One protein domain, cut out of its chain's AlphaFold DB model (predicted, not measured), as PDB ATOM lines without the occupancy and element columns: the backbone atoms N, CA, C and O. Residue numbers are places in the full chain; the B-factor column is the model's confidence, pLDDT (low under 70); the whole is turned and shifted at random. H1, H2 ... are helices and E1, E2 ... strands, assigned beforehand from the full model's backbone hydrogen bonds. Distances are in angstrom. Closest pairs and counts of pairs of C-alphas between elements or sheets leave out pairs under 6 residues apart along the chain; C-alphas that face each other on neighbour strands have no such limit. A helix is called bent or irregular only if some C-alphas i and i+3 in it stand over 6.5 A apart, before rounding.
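What this domain is: This is residues 18 to 170 of the 285 residues of an uncharacterized protein of Alkalihalobacillus clausii (UniProt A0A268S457). One strongly twisted sheet of seven strands is folded back on itself, with the long, bent strand E1 as the hinge between a leaf of E3 and E2 and a leaf of E6, E7, E4 and E5; the two leaves face each other, and the end of E3 comes close to E7. The short helix H2 packs on the sheet across E1, while H1 lies off the sheet, far from the hairpin E4 and E5, and E8 is paired with a short unnamed stretch. The printed part has 153 residues with two named helices and eight named strands, in the order E1 H1 E2 H2 E3 E4 E5 E6 E7 E8, and its class is mixed, helices and strands. The sheet runs E3 E2 E1 E6 E7 E4 E5 and is mixed, with E7 and E4 parallel. The whole is compact and rounded, with a radius of gyration of the C-alphas of 15.6 A and spans of 48 by 38 by 36 A.

Where its parts are: In the sheet, E3 is residues 94 to 100, 20.5 A long, and E2 is residues 59 to 71, 25.4 A long, with a bend of 98 degrees at residue 66. E1, residues 20 to 36, is the longest strand by residues; it begins at C-alpha 20, at (150.078, 124.329, 173.042), bends by 112 degrees at residue 26 and spans 25.4 A. E6, residues 132 to 140, is 25.4 A long, and E7, residues 149 to 157, is 24.1 A long. E4 is residues 107 to 111, 13.4 A long, and E5 is residues 117 to 120. Outside the sheet, H1 is residues 38 to 50, 18.7 A long, and ends at C-alpha 50, at (145.865, 156.107, 182.129); H2 is residues 76 to 82, and E8 is residues 162 to 165, ending at C-alpha 165, at (156.830, 145.591, 155.280).

How they stand to each other: E1 and E2 are antiparallel, with N 24 and O 68 within hydrogen-bond range at 2.8 A and N 61 and O 31 at 2.9 A. On the other side of E1 is E6, antiparallel, with N 23 and O 135 at 2.9 A. E3, an edge strand, is antiparallel to E2, with N 62 and O 98 at 3.0 A. E6 and E7 form a hairpin, with N 134 and O 156 at 2.8 A. E7 and E4 are parallel at 42 degrees, with N 109 and O 155 at 2.9 A. E4 and E5 form a hairpin, with N 110 and O 118 at 2.8 A; E5 is the other edge strand. In this folded sheet, one sheet bent back into two leaves, E3 and E7 have 6 pairs of C-alphas within 8 A, the closest those of Ser 100 and Thr 151, 5.5 A. H2 is on the sheet at a height over the sheet of 8.1 A; it lies over E1, but only just, with 3 of its 7 C-alphas. Its closest C-alphas to E1 are those of Ala 78 and Ile 21, 6.6 A apart. On the local plane its line and that of E1 stand at 61 degrees, only just across the strands. H1 is not on the sheet, but only just, with 4 pairs of C-alphas within 10 A; H1 and H2 are apart. E8 pairs with no named strand, but its residues 164 to 165 pair antiparallel with residues 126 to 127. In H1 and H2 every O i to N i+4 pair is within hydrogen-bond range.

The domain as a whole: The two C-alphas farthest apart are those of Arg 50 and Asn 114, 49.1 A. The printed part has no cut. The links H2 to E3 and E5 to E6 are long, with 11 residues each. The mean pLDDT of the printed part is 90.9, and residues 166 to 170 are under 70.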
ATOM      1  N   GLY A  18     153.533 124.024 179.257       95.00
ATOM      2  CA  GLY A  18     153.796 123.271 178.037       95.00
ATOM      3  C   GLY A  18     152.566 123.006 177.169       95.00
ATOM      4  O   GLY A  18     152.750 122.503 176.060       95.00
ATOM      5  N   ASP A  19     151.354 123.378 177.605       97.06
ATOM      6  CA  ASP A  19     150.165 123.345 176.746       97.06
ATOM      7  C   ASP A  19     150.392 124.189 175.489       97.06
ATOM      8  O   ASP A  19     150.956 125.289 175.550       97.06
ATOM      9  N   LYS A  20     149.929 123.677 174.345       97.06
ATOM     10  CA  LYS A  20     150.078 124.329 173.042       97.06
ATOM     11  C   LYS A  20     148.767 124.361 172.280       97.06
ATOM     12  O   LYS A  20     148.032 123.376 172.255       97.06
ATOM     13  N   ILE A  21     148.532 125.474 171.596       97.38
ATOM     14  CA  ILE A  21     147.476 125.616 170.589       97.38
ATOM     15  C   ILE A  21     148.064 126.232 169.318       97.38
ATOM     16  O   ILE A  21     149.066 126.951 169.378       97.38
ATOM     17  N   ILE A  22     147.424 125.977 168.176       97.06
ATOM     18  CA  ILE A  22     147.703 126.706 166.935       97.06
ATOM     19  C   ILE A  22     146.489 127.554 166.602       97.06
ATOM     20  O   ILE A  22     145.366 127.054 166.529       97.06
ATOM     21  N   LEU A  23     146.741 128.839 166.388       96.88
ATOM     22  CA  LEU A  23     145.715 129.825 166.127       96.88
ATOM     23  C   LEU A  23     145.967 130.497 164.776       96.88
ATOM     24  O   LEU A  23     147.028 131.070 164.549       96.88
ATOM     25  N   LYS A  24     144.987 130.421 163.882       97.44
ATOM     26  CA  LYS A  24     144.975 131.058 162.566       97.44
ATOM     27  C   LYS A  24     144.323 132.435 162.655       97.44
ATOM     28  O   LYS A  24     143.357 132.616 163.389       97.44
ATOM     29  N   GLY A  25     144.814 133.402 161.888       97.19
ATOM     30  CA  GLY A  25     144.123 134.677 161.722       97.19
ATOM     31  C   GLY A  25     144.746 135.581 160.668       97.19
ATOM     32  O   GLY A  25     145.847 135.334 160.172       97.19
ATOM     33  N   LYS A  26     144.020 136.648 160.329       96.44
ATOM     34  CA  LYS A  26     144.442 137.657 159.351       96.44
ATOM     35  C   LYS A  26     145.161 138.805 160.045       96.44
ATOM     36  O   LYS A  26     144.554 139.480 160.868       96.44
ATOM     37  N   VAL A  27     146.418 139.075 159.703       94.62
ATOM     38  CA  VAL A  27     147.205 140.155 160.320       94.62
ATOM     39  C   VAL A  27     146.550 141.513 160.079       94.62
ATOM     40  O   VAL A  27     146.271 141.893 158.943       94.62
ATOM     41  N   THR A  28     146.355 142.276 161.150       92.44
ATOM     42  CA  THR A  28     145.955 143.691 161.094       92.44
ATOM     43  C   THR A  28     147.024 144.625 161.634       92.44
ATOM     44  O   THR A  28     147.041 145.806 161.293       92.44
ATOM     45  N   TYR A  29     147.946 144.117 162.446       90.69
ATOM     46  CA  TYR A  29     149.105 144.865 162.910       90.69
ATOM     47  C   TYR A  29     150.208 143.895 163.322       90.69
ATOM     48  O   TYR A  29     149.932 142.892 163.979       90.69
ATOM     49  N   ALA A  30     151.455 144.207 162.981       90.56
ATOM     50  CA  ALA A  30     152.606 143.437 163.423       90.56
ATOM     51  C   ALA A  30     153.785 144.355 163.760       90.56
ATOM     52  O   ALA A  30     154.092 145.316 163.060       90.56
ATOM     53  N   ARG A  31     154.452 144.044 164.867       90.12
ATOM     54  CA  ARG A  31     155.724 144.634 165.269       90.12
ATOM     55  C   ARG A  31     156.567 143.556 165.933       90.12
ATOM     56  O   ARG A  31     156.527 143.362 167.149       90.12
ATOM     57  N   LEU A  32     157.233 142.798 165.078       89.94
ATOM     58  CA  LEU A  32     157.938 141.556 165.355       89.94
ATOM     59  C   LEU A  32     159.434 141.676 165.061       89.94
ATOM     60  O   LEU A  32     160.229 141.095 165.797       89.94
ATOM     61  N   ASP A  33     159.812 142.483 164.068       86.81
ATOM     62  CA  ASP A  33     161.210 142.774 163.724       86.81
ATOM     63  C   ASP A  33     161.977 143.321 164.940       86.81
ATOM     64  O   ASP A  33     163.018 142.806 165.352       86.81
ATOM     65  N   LYS A  34     161.408 144.340 165.591       85.50
ATOM     66  CA  LYS A  34     162.018 145.038 166.720       85.50
ATOM     67  C   LYS A  34     161.025 145.166 167.855       85.50
ATOM     68  O   LYS A  34     159.899 145.632 167.680       85.50
ATOM     69  N   ALA A  35     161.488 144.821 169.054       88.50
ATOM     70  CA  ALA A  35     160.720 145.052 170.264       88.50
ATOM     71  C   ALA A  35     160.377 146.545 170.411       88.50
ATOM     72  O   ALA A  35     161.201 147.431 170.169       88.50
ATOM     73  N   ILE A  36     159.154 146.821 170.852       88.06
ATOM     74  CA  ILE A  36     158.710 148.140 171.286       88.06
ATOM     75  C   ILE A  36     159.529 148.505 172.523       88.06
ATOM     76  O   ILE A  36     159.389 147.894 173.579       88.06
ATOM     77  N   SER A  37     160.417 149.480 172.378       89.19
ATOM     78  CA  SER A  37     161.358 149.917 173.410       89.19
ATOM     79  C   SER A  37     161.539 151.441 173.367       89.19
ATOM     80  O   SER A  37     160.948 152.122 172.520       89.19
ATOM     81  N   GLY A  38     162.315 151.985 174.309       91.19
ATOM     82  CA  GLY A  38     162.620 153.416 174.379       91.19
ATOM     83  C   GLY A  38     161.363 154.285 174.475       91.19
ATOM     84  O   GLY A  38     160.429 153.961 175.204       91.19
ATOM     85  N   GLU A  39     161.321 155.368 173.700       89.38
ATOM     86  CA  GLU A  39     160.215 156.331 173.716       89.38
ATOM     87  C   GLU A  39     158.859 155.697 173.360       89.38
ATOM     88  O   GLU A  39     157.841 156.010 173.975       89.38
ATOM     89  N   ALA A  40     158.834 154.750 172.413       86.94
ATOM     90  CA  ALA A  40     157.605 154.050 172.041       86.94
ATOM     91  C   ALA A  40     157.044 153.217 173.207       86.94
ATOM     92  O   ALA A  40     155.830 153.169 173.399       86.94
ATOM     93  N   LEU A  41     157.924 152.605 174.007       91.44
ATOM     94  CA  LEU A  41     157.531 151.894 175.224       91.44
ATOM     95  C   LEU A  41     157.062 152.859 176.318       91.44
ATOM     96  O   LEU A  41     156.088 152.558 177.004       91.44
ATOM     97  N   THR A  42     157.705 154.019 176.465       92.12
ATOM     98  CA  THR A  42     157.274 155.060 177.411       92.12
ATOM     99  C   THR A  42     155.854 155.528 177.106       92.12
ATOM    100  O   THR A  42     154.996 155.459 177.984       92.12
ATOM    101  N   ARG A  43     155.561 155.893 175.847       90.75
ATOM    102  CA  ARG A  43     154.212 156.319 175.427       90.75
ATOM    103  C   ARG A  43     153.158 155.229 175.662       90.75
ATOM    104  O   ARG A  43     152.037 155.517 176.083       90.75
ATOM    105  N   GLU A  44     153.508 153.969 175.409       88.88
ATOM    106  CA  GLU A  44     152.615 152.838 175.674       88.88
ATOM    107  C   GLU A  44     152.374 152.637 177.178       88.88
ATOM    108  O   GLU A  44     151.239 152.416 177.599       88.88
ATOM    109  N   ASN A  45     153.407 152.779 178.010       92.94
ATOM    110  CA  ASN A  45     153.278 152.698 179.464       92.94
ATOM    111  C   ASN A  45     152.436 153.843 180.039       92.94
ATOM    112  O   ASN A  45     151.594 153.593 180.896       92.94
ATOM    113  N   GLU A  46     152.562 155.064 179.516       93.69
ATOM    114  CA  GLU A  46     151.688 156.190 179.873       93.69
ATOM    115  C   GLU A  46     150.226 155.927 179.489       93.69
ATOM    116  O   GLU A  46     149.298 156.232 180.245       93.69
ATOM    117  N   ARG A  47     149.983 155.337 178.311       92.00
ATOM    118  CA  ARG A  47     148.638 154.920 177.890       92.00
ATOM    119  C   ARG A  47     148.070 153.850 178.827       92.00
ATOM    120  O   ARG A  47     146.918 153.969 179.240       92.00
ATOM    121  N   ARG A  48     148.866 152.840 179.190       92.44
ATOM    122  CA  ARG A  48     148.485 151.786 180.145       92.44
ATOM    123  C   ARG A  48     148.176 152.351 181.523       92.44
ATOM    124  O   ARG A  48     147.116 152.043 182.058       92.44
ATOM    125  N   ALA A  49     149.025 153.233 182.043       92.44
ATOM    126  CA  ALA A  49     148.815 153.893 183.326       92.44
ATOM    127  C   ALA A  49     147.493 154.679 183.351       92.44
ATOM    128  O   ALA A  49     146.713 154.533 184.291       92.44
ATOM    129  N   ARG A  50     147.167 155.421 182.278       92.50
ATOM    130  CA  ARG A  50     145.865 156.107 182.129       92.50
ATOM    131  C   ARG A  50     144.666 155.154 182.127       92.50
ATOM    132  O   ARG A  50     143.568 155.561 182.486       92.50
ATOM    133  N   MET A  51     144.868 153.901 181.731       89.88
ATOM    134  CA  MET A  51     143.855 152.843 181.754       89.88
ATOM    135  C   MET A  51     143.891 151.995 183.037       89.88
ATOM    136  O   MET A  51     143.204 150.979 183.105       89.88
ATOM    137  N   GLY A  52     144.696 152.372 184.037       89.75
ATOM    138  CA  GLY A  52     144.866 151.599 185.272       89.75
ATOM    139  C   GLY A  52     145.593 150.262 185.075       89.75
ATOM    140  O   GLY A  52     145.477 149.366 185.906       89.75
ATOM    141  N   MET A  53     146.320 150.100 183.967       86.88
ATOM    142  CA  MET A  53     147.097 148.904 183.655       86.88
ATOM    143  C   MET A  53     148.552 149.065 184.105       86.88
ATOM    144  O   MET A  53     149.122 150.154 184.056       86.88
ATOM    145  N   LEU A  54     149.176 147.949 184.489       88.69
ATOM    146  CA  LEU A  54     150.591 147.917 184.854       88.69
ATOM    147  C   LEU A  54     151.491 148.243 183.655       88.69
ATOM    148  O   LEU A  54     151.202 147.862 182.514       88.69
ATOM    149  N   HIS A  55     152.622 148.890 183.940       90.81
ATOM    150  CA  HIS A  55     153.686 149.085 182.961       90.81
ATOM    151  C   HIS A  55     154.187 147.741 182.428       90.81
ATOM    152  O   HIS A  55     154.269 146.741 183.146       90.81
ATOM    153  N   THR A  56     154.556 147.731 181.153       89.56
ATOM    154  CA  THR A  56     155.135 146.580 180.476       89.56
ATOM    155  C   THR A  56     156.621 146.792 180.188       89.56
ATOM    156  O   THR A  56     157.139 147.912 180.175       89.56
ATOM    157  N   LYS A  57     157.317 145.670 180.000       91.62
ATOM    158  CA  LYS A  57     158.708 145.601 179.532       91.62
ATOM    159  C   LYS A  57     158.727 145.643 178.001       91.62
ATOM    160  O   LYS A  57     157.664 145.440 177.420       91.62
ATOM    161  N   PRO A  58     159.888 145.848 177.349       92.25
ATOM    162  CA  PRO A  58     159.975 145.737 175.900       92.25
ATOM    163  C   PRO A  58     159.333 144.453 175.379       92.25
ATOM    164  O   PRO A  58     159.503 143.385 175.971       92.25
ATOM    165  N   PHE A  59     158.566 144.578 174.303       91.56
ATOM    166  CA  PHE A  59     157.745 143.489 173.790       91.56
ATOM    167  C   PHE A  59     157.572 143.582 172.278       91.56
ATOM    168  O   PHE A  59     157.644 144.660 171.691       91.56
ATOM    169  N   ARG A  60     157.336 142.437 171.652       91.88
ATOM    170  CA  ARG A  60     156.871 142.303 170.271       91.88
ATOM    171  C   ARG A  60     155.378 142.048 170.285       91.88
ATOM    172  O   ARG A  60     154.861 141.488 171.250       91.88
ATOM    173  N   SER A  61     154.686 142.441 169.229       92.62
ATOM    174  CA  SER A  61     153.232 142.327 169.189       92.62
ATOM    175  C   SER A  61     152.713 141.972 167.812       92.62
ATOM    176  O   SER A  61     153.206 142.487 166.812       92.62
ATOM    177  N   VAL A  62     151.657 141.173 167.779       94.56
ATOM    178  CA  VAL A  62     150.880 140.897 166.572       94.56
ATOM    179  C   VAL A  62     149.400 140.977 166.909       94.56
ATOM    180  O   VAL A  62     148.975 140.572 167.987       94.56
ATOM    181  N   THR A  63     148.611 141.554 166.015       94.69
ATOM    182  CA  THR A  63     147.153 141.579 166.101       94.69
ATOM    183  C   THR A  63     146.583 140.938 164.856       94.69
ATOM    184  O   THR A  63     147.039 141.207 163.741       94.69
ATOM    185  N   ILE A  64     145.592 140.086 165.071       96.50
ATOM    186  CA  ILE A  64     144.917 139.333 164.028       96.50
ATOM    187  C   ILE A  64     143.405 139.517 164.123       96.50
ATOM    188  O   ILE A  64     142.842 139.691 165.207       96.50
ATOM    189  N   GLU A  65     142.754 139.451 162.974       97.19
ATOM    190  CA  GLU A  65     141.309 139.385 162.816       97.19
ATOM    191  C   GLU A  65     140.837 137.967 162.524       97.19
ATOM    192  O   GLU A  65     141.560 137.169 161.922       97.19
ATOM    193  N   ASN A  66     139.593 137.708 162.933       96.50
ATOM    194  CA  ASN A  66     138.889 136.435 162.818       96.50
ATOM    195  C   ASN A  66     139.757 135.266 163.313       96.50
ATOM    196  O   ASN A  66     140.085 134.377 162.528       96.50
ATOM    197  N   PRO A  67     140.189 135.304 164.591       97.19
ATOM    198  CA  PRO A  67     141.030 134.260 165.154       97.19
ATOM    199  C   PRO A  67     140.282 132.920 165.183       97.19
ATOM    200  O   PRO A  67     139.162 132.839 165.684       97.19
ATOM    201  N   GLU A  68     140.931 131.867 164.699       97.19
ATOM    202  CA  GLU A  68     140.407 130.500 164.647       97.19
ATOM    203  C   GLU A  68     141.417 129.547 165.292       97.19
ATOM    204  O   GLU A  68     142.598 129.559 164.947       97.19
ATOM    205  N   ILE A  69     140.980 128.705 166.231       96.94
ATOM    206  CA  ILE A  69     141.851 127.672 166.804       96.94
ATOM    207  C   ILE A  69     141.806 126.450 165.896       96.94
ATOM    208  O   ILE A  69     140.821 125.725 165.875       96.94
ATOM    209  N   VAL A  70     142.894 126.220 165.164       96.12
ATOM    210  CA  VAL A  70     143.006 125.108 164.206       96.12
ATOM    211  C   VAL A  70     143.601 123.847 164.834       96.12
ATOM    212  O   VAL A  70     143.461 122.755 164.293       96.12
ATOM    213  N   GLN A  71     144.267 123.980 165.985       96.56
ATOM    214  CA  GLN A  71     144.746 122.851 166.776       96.56
ATOM    215  C   GLN A  71     144.631 123.158 168.268       96.56
ATOM    216  O   GLN A  71     145.027 124.232 168.723       96.56
ATOM    217  N   GLY A  72     144.148 122.175 169.031       96.12
ATOM    218  CA  GLY A  72     143.934 122.302 170.472       96.12
ATOM    219  C   GLY A  72     142.598 122.954 170.830       96.12
ATOM    220  O   GLY A  72     142.466 123.504 171.921       96.12
ATOM    221  N   GLU A  73     141.609 122.906 169.934       96.38
ATOM    222  CA  GLU A  73     140.243 123.342 170.230       96.38
ATOM    223  C   GLU A  73     139.686 122.621 171.473       96.38
ATOM    224  O   GLU A  73     139.977 121.451 171.719       96.38
ATOM    225  N   GLY A  74     138.933 123.345 172.304       94.88
ATOM    226  CA  GLY A  74     138.345 122.817 173.540       94.88
ATOM    227  C   GLY A  74     139.325 122.600 174.701       94.88
ATOM    228  O   GLY A  74     138.881 122.357 175.822       94.88
ATOM    229  N   THR A  75     140.637 122.726 174.483       97.94
ATOM    230  CA  THR A  75     141.628 122.651 175.569       97.94
ATOM    231  C   THR A  75     141.501 123.838 176.535       97.94
ATOM    232  O   THR A  75     141.051 124.917 176.132       97.94
ATOM    233  N   PRO A  76     141.954 123.709 177.797       97.81
ATOM    234  CA  PRO A  76     142.030 124.833 178.733       97.81
ATOM    235  C   PRO A  76     142.690 126.089 178.154       97.81
ATOM    236  O   PRO A  76     142.192 127.200 178.346       97.81
ATOM    237  N   LEU A  77     143.789 125.925 177.407       97.31
ATOM    238  CA  LEU A  77     144.517 127.042 176.804       97.31
ATOM    239  C   LEU A  77     143.696 127.719 175.697       97.31
ATOM    240  O   LEU A  77     143.658 128.949 175.623       97.31
ATOM    241  N   ALA A  78     142.985 126.936 174.883       97.31
ATOM    242  CA  ALA A  78     142.053 127.455 173.887       97.31
ATOM    243  C   ALA A  78     140.903 128.244 174.528       97.31
ATOM    244  O   ALA A  78     140.608 129.361 174.103       97.31
ATOM    245  N   LEU A  79     140.294 127.706 175.588       96.62
ATOM    246  CA  LEU A  79     139.225 128.379 176.335       96.62
ATOM    247  C   LEU A  79     139.713 129.673 177.001       96.62
ATOM    248  O   LEU A  79     138.970 130.652 177.080       96.62
ATOM    249  N   PHE A  80     140.967 129.700 177.459       96.56
ATOM    250  CA  PHE A  80     141.582 130.911 177.992       96.56
ATOM    251  C   PHE A  80     141.666 131.997 176.912       96.56
ATOM    252  O   PHE A  80     141.129 133.089 177.101       96.56
ATOM    253  N   HIS A  81     142.265 131.688 175.760       95.75
ATOM    254  CA  HIS A  81     142.430 132.664 174.682       95.75
ATOM    255  C   HIS A  81     141.104 133.058 174.016       95.75
ATOM    256  O   HIS A  81     140.951 134.208 173.612       95.75
ATOM    257  N   ALA A  82     140.090 132.190 173.995       94.75
ATOM    258  CA  ALA A  82     138.751 132.548 173.518       94.75
ATOM    259  C   ALA A  82     138.137 133.738 174.290       94.75
ATOM    260  O   ALA A  82     137.406 134.541 173.714       94.75
ATOM    261  N   GLN A  83     138.481 133.913 175.573       94.75
ATOM    262  CA  GLN A  83     138.047 135.066 176.378       94.75
ATOM    263  C   GLN A  83     138.793 136.367 176.036       94.75
ATOM    264  O   GLN A  83     138.403 137.450 176.489       94.75
ATOM    265  N   GLU A  84     139.902 136.291 175.301       93.19
ATOM    266  CA  GLU A  84     140.717 137.440 174.892       93.19
ATOM    267  C   GLU A  84     140.279 138.030 173.548       93.19
ATOM    268  O   GLU A  84     140.673 139.152 173.230       93.19
ATOM    269  N   VAL A  85     139.402 137.338 172.812       95.44
ATOM    270  CA  VAL A  85     138.772 137.871 171.602       95.44
ATOM    271  C   VAL A  85     137.898 139.071 171.965       95.44
ATOM    272  O   VAL A  85     137.034 138.999 172.842       95.44
ATOM    273  N   TYR A  86     138.102 140.185 171.270       94.25
ATOM    274  CA  TYR A  86     137.283 141.385 171.390       94.25
ATOM    275  C   TYR A  86     136.763 141.821 170.023       94.25
ATOM    276  O   TYR A  86     137.341 141.499 168.990       94.25
ATOM    277  N   GLN A  87     135.666 142.575 170.007       95.00
ATOM    278  CA  GLN A  87     135.182 143.191 168.779       95.00
ATOM    279  C   GLN A  87     135.957 144.488 168.520       95.00
ATOM    280  O   GLN A  87     135.933 145.407 169.345       95.00
ATOM    281  N   SER A  88     136.659 144.565 167.390       91.44
ATOM    282  CA  SER A  88     137.347 145.784 166.968       91.44
ATOM    283  C   SER A  88     136.339 146.910 166.753       91.44
ATOM    284  O   SER A  88     135.352 146.754 166.039       91.44
ATOM    285  N   LYS A  89     136.608 148.081 167.341       88.50
ATOM    286  CA  LYS A  89     135.772 149.277 167.144       88.50
ATOM    287  C   LYS A  89     135.880 149.844 165.728       88.50
ATOM    288  O   LYS A  89     134.978 150.549 165.297       88.50
ATOM    289  N   THR A  90     136.988 149.567 165.042       84.50
ATOM    290  CA  THR A  90     137.278 150.112 163.713       84.50
ATOM    291  C   THR A  90     136.662 149.255 162.617       84.50
ATOM    292  O   THR A  90     136.084 149.787 161.678       84.50
ATOM    293  N   THR A  91     136.787 147.931 162.729       86.56
ATOM    294  CA  THR A  91     136.385 146.992 161.669       86.56
ATOM    295  C   THR A  91     135.123 146.208 162.008       86.56
ATOM    296  O   THR A  91     134.522 145.623 161.117       86.56
ATOM    297  N   GLY A  92     134.701 146.170 163.277       91.31
ATOM    298  CA  GLY A  92     133.574 145.351 163.734       91.31
ATOM    299  C   GLY A  92     133.871 143.846 163.791       91.31
ATOM    300  O   GLY A  92     133.040 143.085 164.290       91.31
ATOM    301  N   ASN A  93     135.051 143.424 163.330       94.06
ATOM    302  CA  ASN A  93     135.485 142.032 163.304       94.06
ATOM    303  C   ASN A  93     135.940 141.560 164.688       94.06
ATOM    304  O   ASN A  93     136.314 142.356 165.555       94.06
ATOM    305  N   GLN A  94     135.938 140.242 164.882       96.88
ATOM    306  CA  GLN A  94     136.589 139.628 166.033       96.88
ATOM    307  C   GLN A  94     138.103 139.797 165.901       96.88
ATOM    308  O   GLN A  94     138.675 139.560 164.840       96.88
ATOM    309  N   THR A  95     138.756 140.232 166.967       96.06
ATOM    310  CA  THR A  95     140.171 140.601 166.967       96.06
ATOM    311  C   THR A  95     140.838 140.088 168.229       96.06
ATOM    312  O   THR A  95     140.236 140.060 169.302       96.06
ATOM    313  N   MET A  96     142.099 139.688 168.102       95.31
ATOM    314  CA  MET A  96     142.944 139.317 169.229       95.31
ATOM    315  C   MET A  96     144.344 139.891 169.033       95.31
ATOM    316  O   MET A  96     144.880 139.878 167.923       95.31
ATOM    317  N   SER A  97     144.930 140.399 170.115       93.75
ATOM    318  CA  SER A  97     146.286 140.947 170.135       93.75
ATOM    319  C   SER A  97     147.157 140.113 171.064       93.75
ATOM    320  O   SER A  97     146.766 139.830 172.193       93.75
ATOM    321  N   PHE A  98     148.348 139.763 170.597       93.81
ATOM    322  CA  PHE A  98     149.340 139.011 171.347       93.81
ATOM    323  C   PHE A  98     150.575 139.859 171.584       93.81
ATOM    324  O   PHE A  98     151.024 140.589 170.698       93.81
ATOM    325  N   GLU A  99     151.155 139.708 172.770       91.75
ATOM    326  CA  GLU A  99     152.407 140.344 173.157       91.75
ATOM    327  C   GLU A  99     153.394 139.272 173.599       91.75
ATOM    328  O   GLU A  99     153.099 138.481 174.495       91.75
ATOM    329  N   SER A 100     154.583 139.270 173.004       90.88
ATOM    330  CA  SER A 100     155.700 138.451 173.461       90.88
ATOM    331  C   SER A 100     156.755 139.345 174.092       90.88
ATOM    332  O   SER A 100     157.232 140.305 173.488       90.88
ATOM    333  N   LYS A 101     157.131 139.017 175.328       88.25
ATOM    334  CA  LYS A 101     158.222 139.678 176.062       88.25
ATOM    335  C   LYS A 101     159.568 138.984 175.828       88.25
ATOM    336  O   LYS A 101     160.527 139.265 176.546       88.25
ATOM    337  N   SER A 102     159.628 138.049 174.876       84.88
ATOM    338  CA  SER A 102     160.871 137.390 174.496       84.88
ATOM    339  C   SER A 102     161.875 138.416 173.972       84.88
ATOM    340  O   SER A 102     161.527 139.329 173.215       84.88
ATOM    341  N   LEU A 103     163.138 138.248 174.366       80.62
ATOM    342  CA  LEU A 103     164.248 139.014 173.799       80.62
ATOM    343  C   LEU A 103     164.466 138.643 172.326       80.62
ATOM    344  O   LEU A 103     164.843 139.501 171.526       80.62
ATOM    345  N   PHE A 104     164.140 137.404 171.964       85.06
ATOM    346  CA  PHE A 104     164.324 136.851 170.633       85.06
ATOM    347  C   PHE A 104     163.069 137.034 169.762       85.06
ATOM    348  O   PHE A 104     161.951 137.056 170.292       85.06
ATOM    349  N   PRO A 105     163.240 137.203 168.441       86.81
ATOM    350  CA  PRO A 105     162.140 137.133 167.485       86.81
ATOM    351  C   PRO A 105     161.522 135.722 167.481       86.81
ATOM    352  O   PRO A 105     162.175 134.765 167.911       86.81
ATOM    353  N   PRO A 106     160.263 135.574 167.037       92.50
ATOM    354  CA  PRO A 106     159.692 134.253 166.825       92.50
ATOM    355  C   PRO A 106     160.442 133.523 165.703       92.50
ATOM    356  O   PRO A 106     161.037 134.140 164.822       92.50
ATOM    357  N   SER A 107     160.370 132.200 165.719       94.19
ATOM    358  CA  SER A 107     160.724 131.371 164.564       94.19
ATOM    359  C   SER A 107     159.686 131.538 163.451       94.19
ATOM    360  O   SER A 107     158.499 131.751 163.725       94.19
ATOM    361  N   TYR A 108     160.119 131.427 162.195       95.19
ATOM    362  CA  TYR A 108     159.251 131.613 161.035       95.19
ATOM    363  C   TYR A 108     159.196 130.352 160.178       95.19
ATOM    364  O   TYR A 108     160.209 129.714 159.900       95.19
ATOM    365  N   GLY A 109     157.996 130.005 159.726       95.06
ATOM    366  CA  GLY A 109     157.768 128.901 158.805       95.06
ATOM    367  C   GLY A 109     156.875 129.308 157.644       95.06
ATOM    368  O   GLY A 109     156.078 130.234 157.747       95.06
ATOM    369  N   HIS A 110     156.970 128.587 156.537       95.19
ATOM    370  CA  HIS A 110     156.080 128.724 155.393       95.19
ATOM    371  C   HIS A 110     155.441 127.369 155.092       95.19
ATOM    372  O   HIS A 110     156.144 126.383 154.846       95.19
ATOM    373  N   MET A 111     154.111 127.321 155.108       93.69
ATOM    374  CA  MET A 111     153.357 126.139 154.713       93.69
ATOM    375  C   MET A 111     153.518 125.879 153.212       93.69
ATOM    376  O   MET A 111     153.233 126.735 152.380       93.69
ATOM    377  N   GLN A 112     154.000 124.691 152.871       92.88
ATOM    378  CA  GLN A 112     154.204 124.237 151.501       92.88
ATOM    379  C   GLN A 112     152.922 123.583 150.954       92.88
ATOM    380  O   GLN A 112     152.036 123.193 151.714       92.88
ATOM    381  N   GLU A 113     152.824 123.413 149.631       89.19
ATOM    382  CA  GLU A 113     151.642 122.808 148.986       89.19
ATOM    383  C   GLU A 113     151.345 121.378 149.458       89.19
ATOM    384  O   GLU A 113     150.189 120.971 149.527       89.19
ATOM    385  N   ASN A 114     152.382 120.629 149.831       85.94
ATOM    386  CA  ASN A 114     152.273 119.270 150.364       85.94
ATOM    387  C   ASN A 114     151.881 119.224 151.858       85.94
ATOM    388  O   ASN A 114     151.900 118.151 152.458       85.94
ATOM    389  N   GLY A 115     151.570 120.373 152.468       82.69
ATOM    390  CA  GLY A 115     151.180 120.492 153.871       82.69
ATOM    391  C   GLY A 115     152.339 120.491 154.873       82.69
ATOM    392  O   GLY A 115     152.087 120.612 156.070       82.69
ATOM    393  N   THR A 116     153.600 120.381 154.434       89.94
ATOM    394  CA  THR A 116     154.748 120.513 155.342       89.94
ATOM    395  C   THR A 116     155.054 121.979 155.641       89.94
ATOM    396  O   THR A 116     154.697 122.879 154.882       89.94
ATOM    397  N   VAL A 117     155.731 122.240 156.759       92.94
ATOM    398  CA  VAL A 117     156.225 123.579 157.099       92.94
ATOM    399  C   VAL A 117     157.720 123.621 156.826       92.94
ATOM    400  O   VAL A 117     158.479 122.827 157.378       92.94
ATOM    401  N   LYS A 118     158.143 124.554 155.972       93.69
ATOM    402  CA  LYS A 118     159.555 124.859 155.744       93.69
ATOM    403  C   LYS A 118     159.948 126.031 156.630       93.69
ATOM    404  O   LYS A 118     159.336 127.091 156.528       93.69
ATOM    405  N   GLU A 119     160.951 125.848 157.478       94.56
ATOM    406  CA  GLU A 119     161.530 126.953 158.243       94.56
ATOM    407  C   GLU A 119     162.149 127.980 157.288       94.56
ATOM    408  O   GLU A 119     162.790 127.620 156.294       94.56
ATOM    409  N   ILE A 120     161.923 129.259 157.571       92.94
ATOM    410  CA  ILE A 120     162.537 130.367 156.846       92.94
ATOM    411  C   ILE A 120     163.399 131.185 157.816       92.94
ATOM    412  O   ILE A 120     163.034 131.304 158.989       92.94
ATOM    413  N   PRO A 121     164.531 131.754 157.358       90.25
ATOM    414  CA  PRO A 121     165.315 132.680 158.169       90.25
ATOM    415  C   PRO A 121     164.465 133.857 158.654       90.25
ATOM    416  O   PRO A 121     163.488 134.216 157.993       90.25
ATOM    417  N   ASP A 122     164.855 134.470 159.776       90.00
ATOM    418  CA  ASP A 122     164.203 135.691 160.260       90.00
ATOM    419  C   ASP A 122     164.189 136.741 159.135       90.00
ATOM    420  O   ASP A 122     165.257 137.123 158.647       90.00
ATOM    421  N   PRO A 123     163.005 137.187 158.679       86.44
ATOM    422  CA  PRO A 123     162.903 138.172 157.614       86.44
ATOM    423  C   PRO A 123     163.366 139.565 158.058       86.44
ATOM    424  O   PRO A 123     163.449 140.452 157.212       86.44
ATOM    425  N   GLU A 124     163.589 139.784 159.364       88.62
ATOM    426  CA  GLU A 124     163.896 141.082 159.980       88.62
ATOM    427  C   GLU A 124     162.862 142.170 159.615       88.62
ATOM    428  O   GLU A 124     163.143 143.370 159.602       88.62
ATOM    429  N   LYS A 125     161.633 141.738 159.300       87.69
ATOM    430  CA  LYS A 125     160.519 142.555 158.801       87.69
ATOM    431  C   LYS A 125     159.197 142.112 159.422       87.69
ATOM    432  O   LYS A 125     159.103 141.077 160.078       87.69
ATOM    433  N   ASN A 126     158.151 142.905 159.200       90.00
ATOM    434  CA  ASN A 126     156.817 142.640 159.728       90.00
ATOM    435  C   ASN A 126     155.906 142.028 158.656       90.00
ATOM    436  O   ASN A 126     155.886 142.544 157.537       90.00
ATOM    437  N   PRO A 127     155.124 140.977 158.974       91.19
ATOM    438  CA  PRO A 127     154.056 140.485 158.109       91.19
ATOM    439  C   PRO A 127     153.104 141.610 157.708       91.19
ATOM    440  O   PRO A 127     152.610 142.332 158.577       91.19
ATOM    441  N   ALA A 128     152.830 141.750 156.415       88.94
ATOM    442  CA  ALA A 128     151.911 142.758 155.908       88.94
ATOM    443  C   ALA A 128     150.482 142.547 156.415       88.94
ATOM    444  O   ALA A 128     150.042 141.432 156.713       88.94
ATOM    445  N   GLN A 129     149.729 143.647 156.487       89.81
ATOM    446  CA  GLN A 129     148.295 143.571 156.731       89.81
ATOM    447  C   GLN A 129     147.619 142.688 155.690       89.81
ATOM    448  O   GLN A 129     147.885 142.775 154.496       89.81
ATOM    449  N   GLY A 130     146.693 141.868 156.159       89.94
ATOM    450  CA  GLY A 130     145.961 140.934 155.328       89.94
ATOM    451  C   GLY A 130     146.637 139.587 155.133       89.94
ATOM    452  O   GLY A 130     145.940 138.658 154.730       89.94
ATOM    453  N   GLN A 131     147.916 139.445 155.496       92.94
ATOM    454  CA  GLN A 131     148.583 138.149 155.498       92.94
ATOM    455  C   GLN A 131     147.877 137.203 156.471       92.94
ATOM    456  O   GLN A 131     147.603 137.563 157.619       92.94
ATOM    457  N   ILE A 132     147.592 135.982 156.024       96.44
ATOM    458  CA  ILE A 132     147.113 134.924 156.907       96.44
ATOM    459  C   ILE A 132     148.313 134.238 157.552       96.44
ATOM    460  O   ILE A 132     149.246 133.806 156.865       96.44
ATOM    461  N   ILE A 133     148.279 134.151 158.879       97.00
ATOM    462  CA  ILE A 133     149.323 133.512 159.674       97.00
ATOM    463  C   ILE A 133     148.726 132.519 160.665       97.00
ATOM    464  O   ILE A 133     147.577 132.643 161.094       97.00
ATOM    465  N   TYR A 134     149.557 131.567 161.061       97.31
ATOM    466  CA  TYR A 134     149.327 130.637 162.150       97.31
ATOM    467  C   TYR A 134     150.308 130.963 163.274       97.31
ATOM    468  O   TYR A 134     151.516 131.035 163.054       97.31
ATOM    469  N   LEU A 135     149.788 131.165 164.476       96.88
ATOM    470  CA  LEU A 135     150.546 131.410 165.691       96.88
ATOM    471  C   LEU A 135     150.560 130.128 166.519       96.88
ATOM    472  O   LEU A 135     149.497 129.627 166.891       96.88
ATOM    473  N   MET A 136     151.745 129.616 166.842       96.00
ATOM    474  CA  MET A 136     151.874 128.600 167.887       96.00
ATOM    475  C   MET A 136     151.950 129.306 169.234       96.00
ATOM    476  O   MET A 136     152.915 130.024 169.507       96.00
ATOM    477  N   ILE A 137     150.937 129.094 170.069       95.88
ATOM    478  CA  ILE A 137     150.873 129.657 171.414       95.88
ATOM    479  C   ILE A 137     151.265 128.578 172.415       95.88
ATOM    480  O   ILE A 137     150.666 127.504 172.416       95.88
ATOM    481  N   THR A 138     152.226 128.889 173.282       95.38
ATOM    482  CA  THR A 138     152.705 127.982 174.330       95.38
ATOM    483  C   THR A 138     152.442 128.588 175.703       95.38
ATOM    484  O   THR A 138     152.801 129.743 175.958       95.38
ATOM    485  N   ALA A 139     151.840 127.813 176.604       95.69
ATOM    486  CA  ALA A 139     151.753 128.158 178.016       95.69
ATOM    487  C   ALA A 139     153.085 127.863 178.719       95.69
ATOM    488  O   ALA A 139     153.665 126.792 178.549       95.69
ATOM    489  N   PHE A 140     153.574 128.795 179.535       93.81
ATOM    490  CA  PHE A 140     154.850 128.646 180.236       93.81
ATOM    491  C   PHE A 140     154.801 129.242 181.640       93.81
ATOM    492  O   PHE A 140     154.053 130.191 181.902       93.81
ATOM    493  N   LYS A 141     155.647 128.735 182.541       93.31
ATOM    494  CA  LYS A 141     155.839 129.322 183.866       93.31
ATOM    495  C   LYS A 141     157.165 130.069 183.923       93.31
ATOM    496  O   LYS A 141     158.243 129.484 183.955       93.31
ATOM    497  N   ALA A 142     157.102 131.399 183.954       87.75
ATOM    498  CA  ALA A 142     158.309 132.198 184.120       87.75
ATOM    499  C   ALA A 142     158.951 131.922 185.492       87.75
ATOM    500  O   ALA A 142     158.271 131.899 186.520       87.75
ATOM    501  N   LYS A 143     160.279 131.768 185.523       88.38
ATOM    502  CA  LYS A 143     161.019 131.565 186.774       88.38
ATOM    503  C   LYS A 143     160.739 132.717 187.749       88.38
ATOM    504  O   LYS A 143     160.931 133.880 187.404       88.38
ATOM    505  N   GLY A 144     160.306 132.382 188.965       87.44
ATOM    506  CA  GLY A 144     159.976 133.360 190.008       87.44
ATOM    507  C   GLY A 144     158.573 133.970 189.910       87.44
ATOM    508  O   GLY A 144     158.261 134.866 190.688       87.44
ATOM    509  N   PHE A 145     157.721 133.493 188.996       86.88
ATOM    510  CA  PHE A 145     156.316 133.891 188.909       86.88
ATOM    511  C   PHE A 145     155.401 132.732 189.312       86.88
ATOM    512  O   PHE A 145     155.627 131.576 188.953       86.88
ATOM    513  N   ASN A 146     154.345 133.054 190.059       88.25
ATOM    514  CA  ASN A 146     153.370 132.057 190.506       88.25
ATOM    515  C   ASN A 146     152.386 131.669 189.398       88.25
ATOM    516  O   ASN A 146     151.948 130.521 189.365       88.25
ATOM    517  N   ASN A 147     152.097 132.604 188.491       91.19
ATOM    518  CA  ASN A 147     151.094 132.449 187.443       91.19
ATOM    519  C   ASN A 147     151.732 132.067 186.102       91.19
ATOM    520  O   ASN A 147     152.863 132.463 185.799       91.19
ATOM    521  N   LEU A 148     150.969 131.346 185.288       93.75
ATOM    522  CA  LEU A 148     151.303 130.994 183.919       93.75
ATOM    523  C   LEU A 148     151.177 132.208 182.993       93.75
ATOM    524  O   LEU A 148     150.254 133.025 183.090       93.75
ATOM    525  N   GLY A 149     152.109 132.295 182.050       91.75
ATOM    526  CA  GLY A 149     152.017 133.149 180.875       91.75
ATOM    527  C   GLY A 149     151.687 132.332 179.629       91.75
ATOM    528  O   GLY A 149     151.792 131.109 179.632       91.75
ATOM    529  N   SER A 150     151.325 133.027 178.552       92.25
ATOM    530  CA  SER A 150     151.396 132.478 177.195       92.25
ATOM    531  C   SER A 150     152.360 133.327 176.378       92.25
ATOM    532  O   SER A 150     152.434 134.542 176.576       92.25
ATOM    533  N   THR A 151     153.081 132.702 175.461       91.25
ATOM    534  CA  THR A 151     153.904 133.369 174.447       91.25
ATOM    535  C   THR A 151     153.537 132.809 173.080       91.25
ATOM    536  O   THR A 151     152.947 131.731 172.992       91.25
ATOM    537  N   PHE A 152     153.862 133.548 172.025       91.75
ATOM    538  CA  PHE A 152     153.922 133.001 170.680       91.75
ATOM    539  C   PHE A 152     155.393 132.924 170.276       91.75
ATOM    540  O   PHE A 152     156.107 133.927 170.324       91.75
ATOM    541  N   ASP A 153     155.837 131.727 169.907       84.06
ATOM    542  CA  ASP A 153     157.254 131.461 169.622       84.06
ATOM    543  C   ASP A 153     157.490 131.117 168.150       84.06
ATOM    544  O   ASP A 153     158.624 131.156 167.670       84.06
ATOM    545  N   THR A 154     156.417 130.807 167.421       93.88
ATOM    546  CA  THR A 154     156.466 130.443 166.007       93.88
ATOM    547  C   THR A 154     155.321 131.096 165.253       93.88
ATOM    548  O   THR A 154     154.171 131.072 165.704       93.88
ATOM    549  N   ILE A 155     155.650 131.644 164.087       95.69
ATOM    550  CA  ILE A 155     154.704 132.168 163.108       95.69
ATOM    551  C   ILE A 155     154.867 131.372 161.824       95.69
ATOM    552  O   ILE A 155     155.960 131.301 161.267       95.69
ATOM    553  N   VAL A 156     153.780 130.789 161.335       96.44
ATOM    554  CA  VAL A 156     153.765 130.089 160.051       96.44
ATOM    555  C   VAL A 156     152.884 130.849 159.072       96.44
ATOM    556  O   VAL A 156     151.734 131.155 159.375       96.44
ATOM    557  N   PHE A 157     153.416 131.156 157.896       96.31
ATOM    558  CA  PHE A 157     152.666 131.758 156.802       96.31
ATOM    559  C   PHE A 157     151.850 130.693 156.071       96.31
ATOM    560  O   PHE A 157     152.349 129.591 155.810       96.31
ATOM    561  N   GLU A 158     150.593 131.020 155.760       94.06
ATOM    562  CA  GLU A 158     149.766 130.198 154.875       94.06
ATOM    563  C   GLU A 158     150.419 130.082 153.488       94.06
ATOM    564  O   GLU A 158     151.234 130.921 153.104       94.06
ATOM    565  N   LYS A 159     150.066 129.026 152.748       91.81
ATOM    566  CA  LYS A 159     150.559 128.788 151.389       91.81
ATOM    567  C   LYS A 159     150.387 130.024 150.495       91.81
ATOM    568  O   LYS A 159     149.313 130.626 150.467       91.81
ATOM    569  N   GLY A 160     151.416 130.330 149.709       88.44
ATOM    570  CA  GLY A 160     151.392 131.390 148.702       88.44
ATOM    571  C   GLY A 160     152.490 132.422 148.921       88.44
ATOM    572  O   GLY A 160     153.541 132.123 149.487       88.44
ATOM    573  N   ASP A 161     152.251 133.636 148.438       88.00
ATOM    574  CA  ASP A 161     153.216 134.720 148.569       88.00
ATOM    575  C   ASP A 161     153.219 135.268 149.992       88.00
ATOM    576  O   ASP A 161     152.169 135.513 150.598       88.00
ATOM    577  N   ILE A 162     154.424 135.483 150.516       89.38
ATOM    578  CA  ILE A 162     154.603 136.122 151.813       89.38
ATOM    579  C   ILE A 162     154.912 137.591 151.587       89.38
ATOM    580  O   ILE A 162     155.904 137.929 150.937       89.38
ATOM    581  N   GLN A 163     154.071 138.445 152.157       86.81
ATOM    582  CA  GLN A 163     154.202 139.889 152.082       86.81
ATOM    583  C   GLN A 163     154.782 140.451 153.373       86.81
ATOM    584  O   GLN A 163     154.245 140.235 154.464       86.81
ATOM    585  N   PHE A 164     155.856 141.223 153.240       85.81
ATOM    586  CA  PHE A 164     156.506 141.912 154.351       85.81
ATOM    587  C   PHE A 164     156.513 143.423 154.157       85.81
ATOM    588  O   PHE A 164     156.573 143.912 153.031       85.81
ATOM    589  N   TYR A 165     156.533 144.162 155.264       81.38
ATOM    590  CA  TYR A 165     156.830 145.591 155.280       81.38
ATOM    591  C   TYR A 165     157.888 145.930 156.333       81.38
ATOM    592  O   TYR A 165     157.991 145.297 157.388       81.38
ATOM    593  N   GLU A 166     158.657 146.982 156.063       68.12
ATOM    594  CA  GLU A 166     159.632 147.530 157.004       68.12
ATOM    595  C   GLU A 166     159.040 148.746 157.723       68.12
ATOM    596  O   GLU A 166     158.861 149.806 157.125       68.12
ATOM    597  N   GLY A 167     158.756 148.625 159.020       57.69
ATOM    598  CA  GLY A 167     158.270 149.730 159.848       57.69
ATOM    599  C   GLY A 167     159.318 150.832 160.023       57.69
ATOM    600  O   GLY A 167     160.017 150.846 161.033       57.69
ATOM    601  N   LYS A 168     159.430 151.785 159.089       49.66
ATOM    602  CA  LYS A 168     160.307 152.956 159.280       49.66
ATOM    603  C   LYS A 168     159.829 153.753 160.500       49.66
ATOM    604  O   LYS A 168     158.644 154.058 160.615       49.66
ATOM    605  N   GLY A 169     160.734 154.035 161.441       48.03
ATOM    606  CA  GLY A 169     160.427 154.660 162.734       48.03
ATOM    607  C   GLY A 169     159.506 155.881 162.612       48.03
ATOM    608  O   GLY A 169     159.736 156.752 161.780       48.03
ATOM    609  N   ASN A 170     158.448 155.910 163.431       46.06
ATOM    610  CA  ASN A 170     157.341 156.883 163.422       46.06
ATOM    611  C   ASN A 170     156.491 156.962 162.135       46.06
ATOM    612  O   ASN A 170     155.612 157.817 162.048       46.06
TER     613      ASN A 170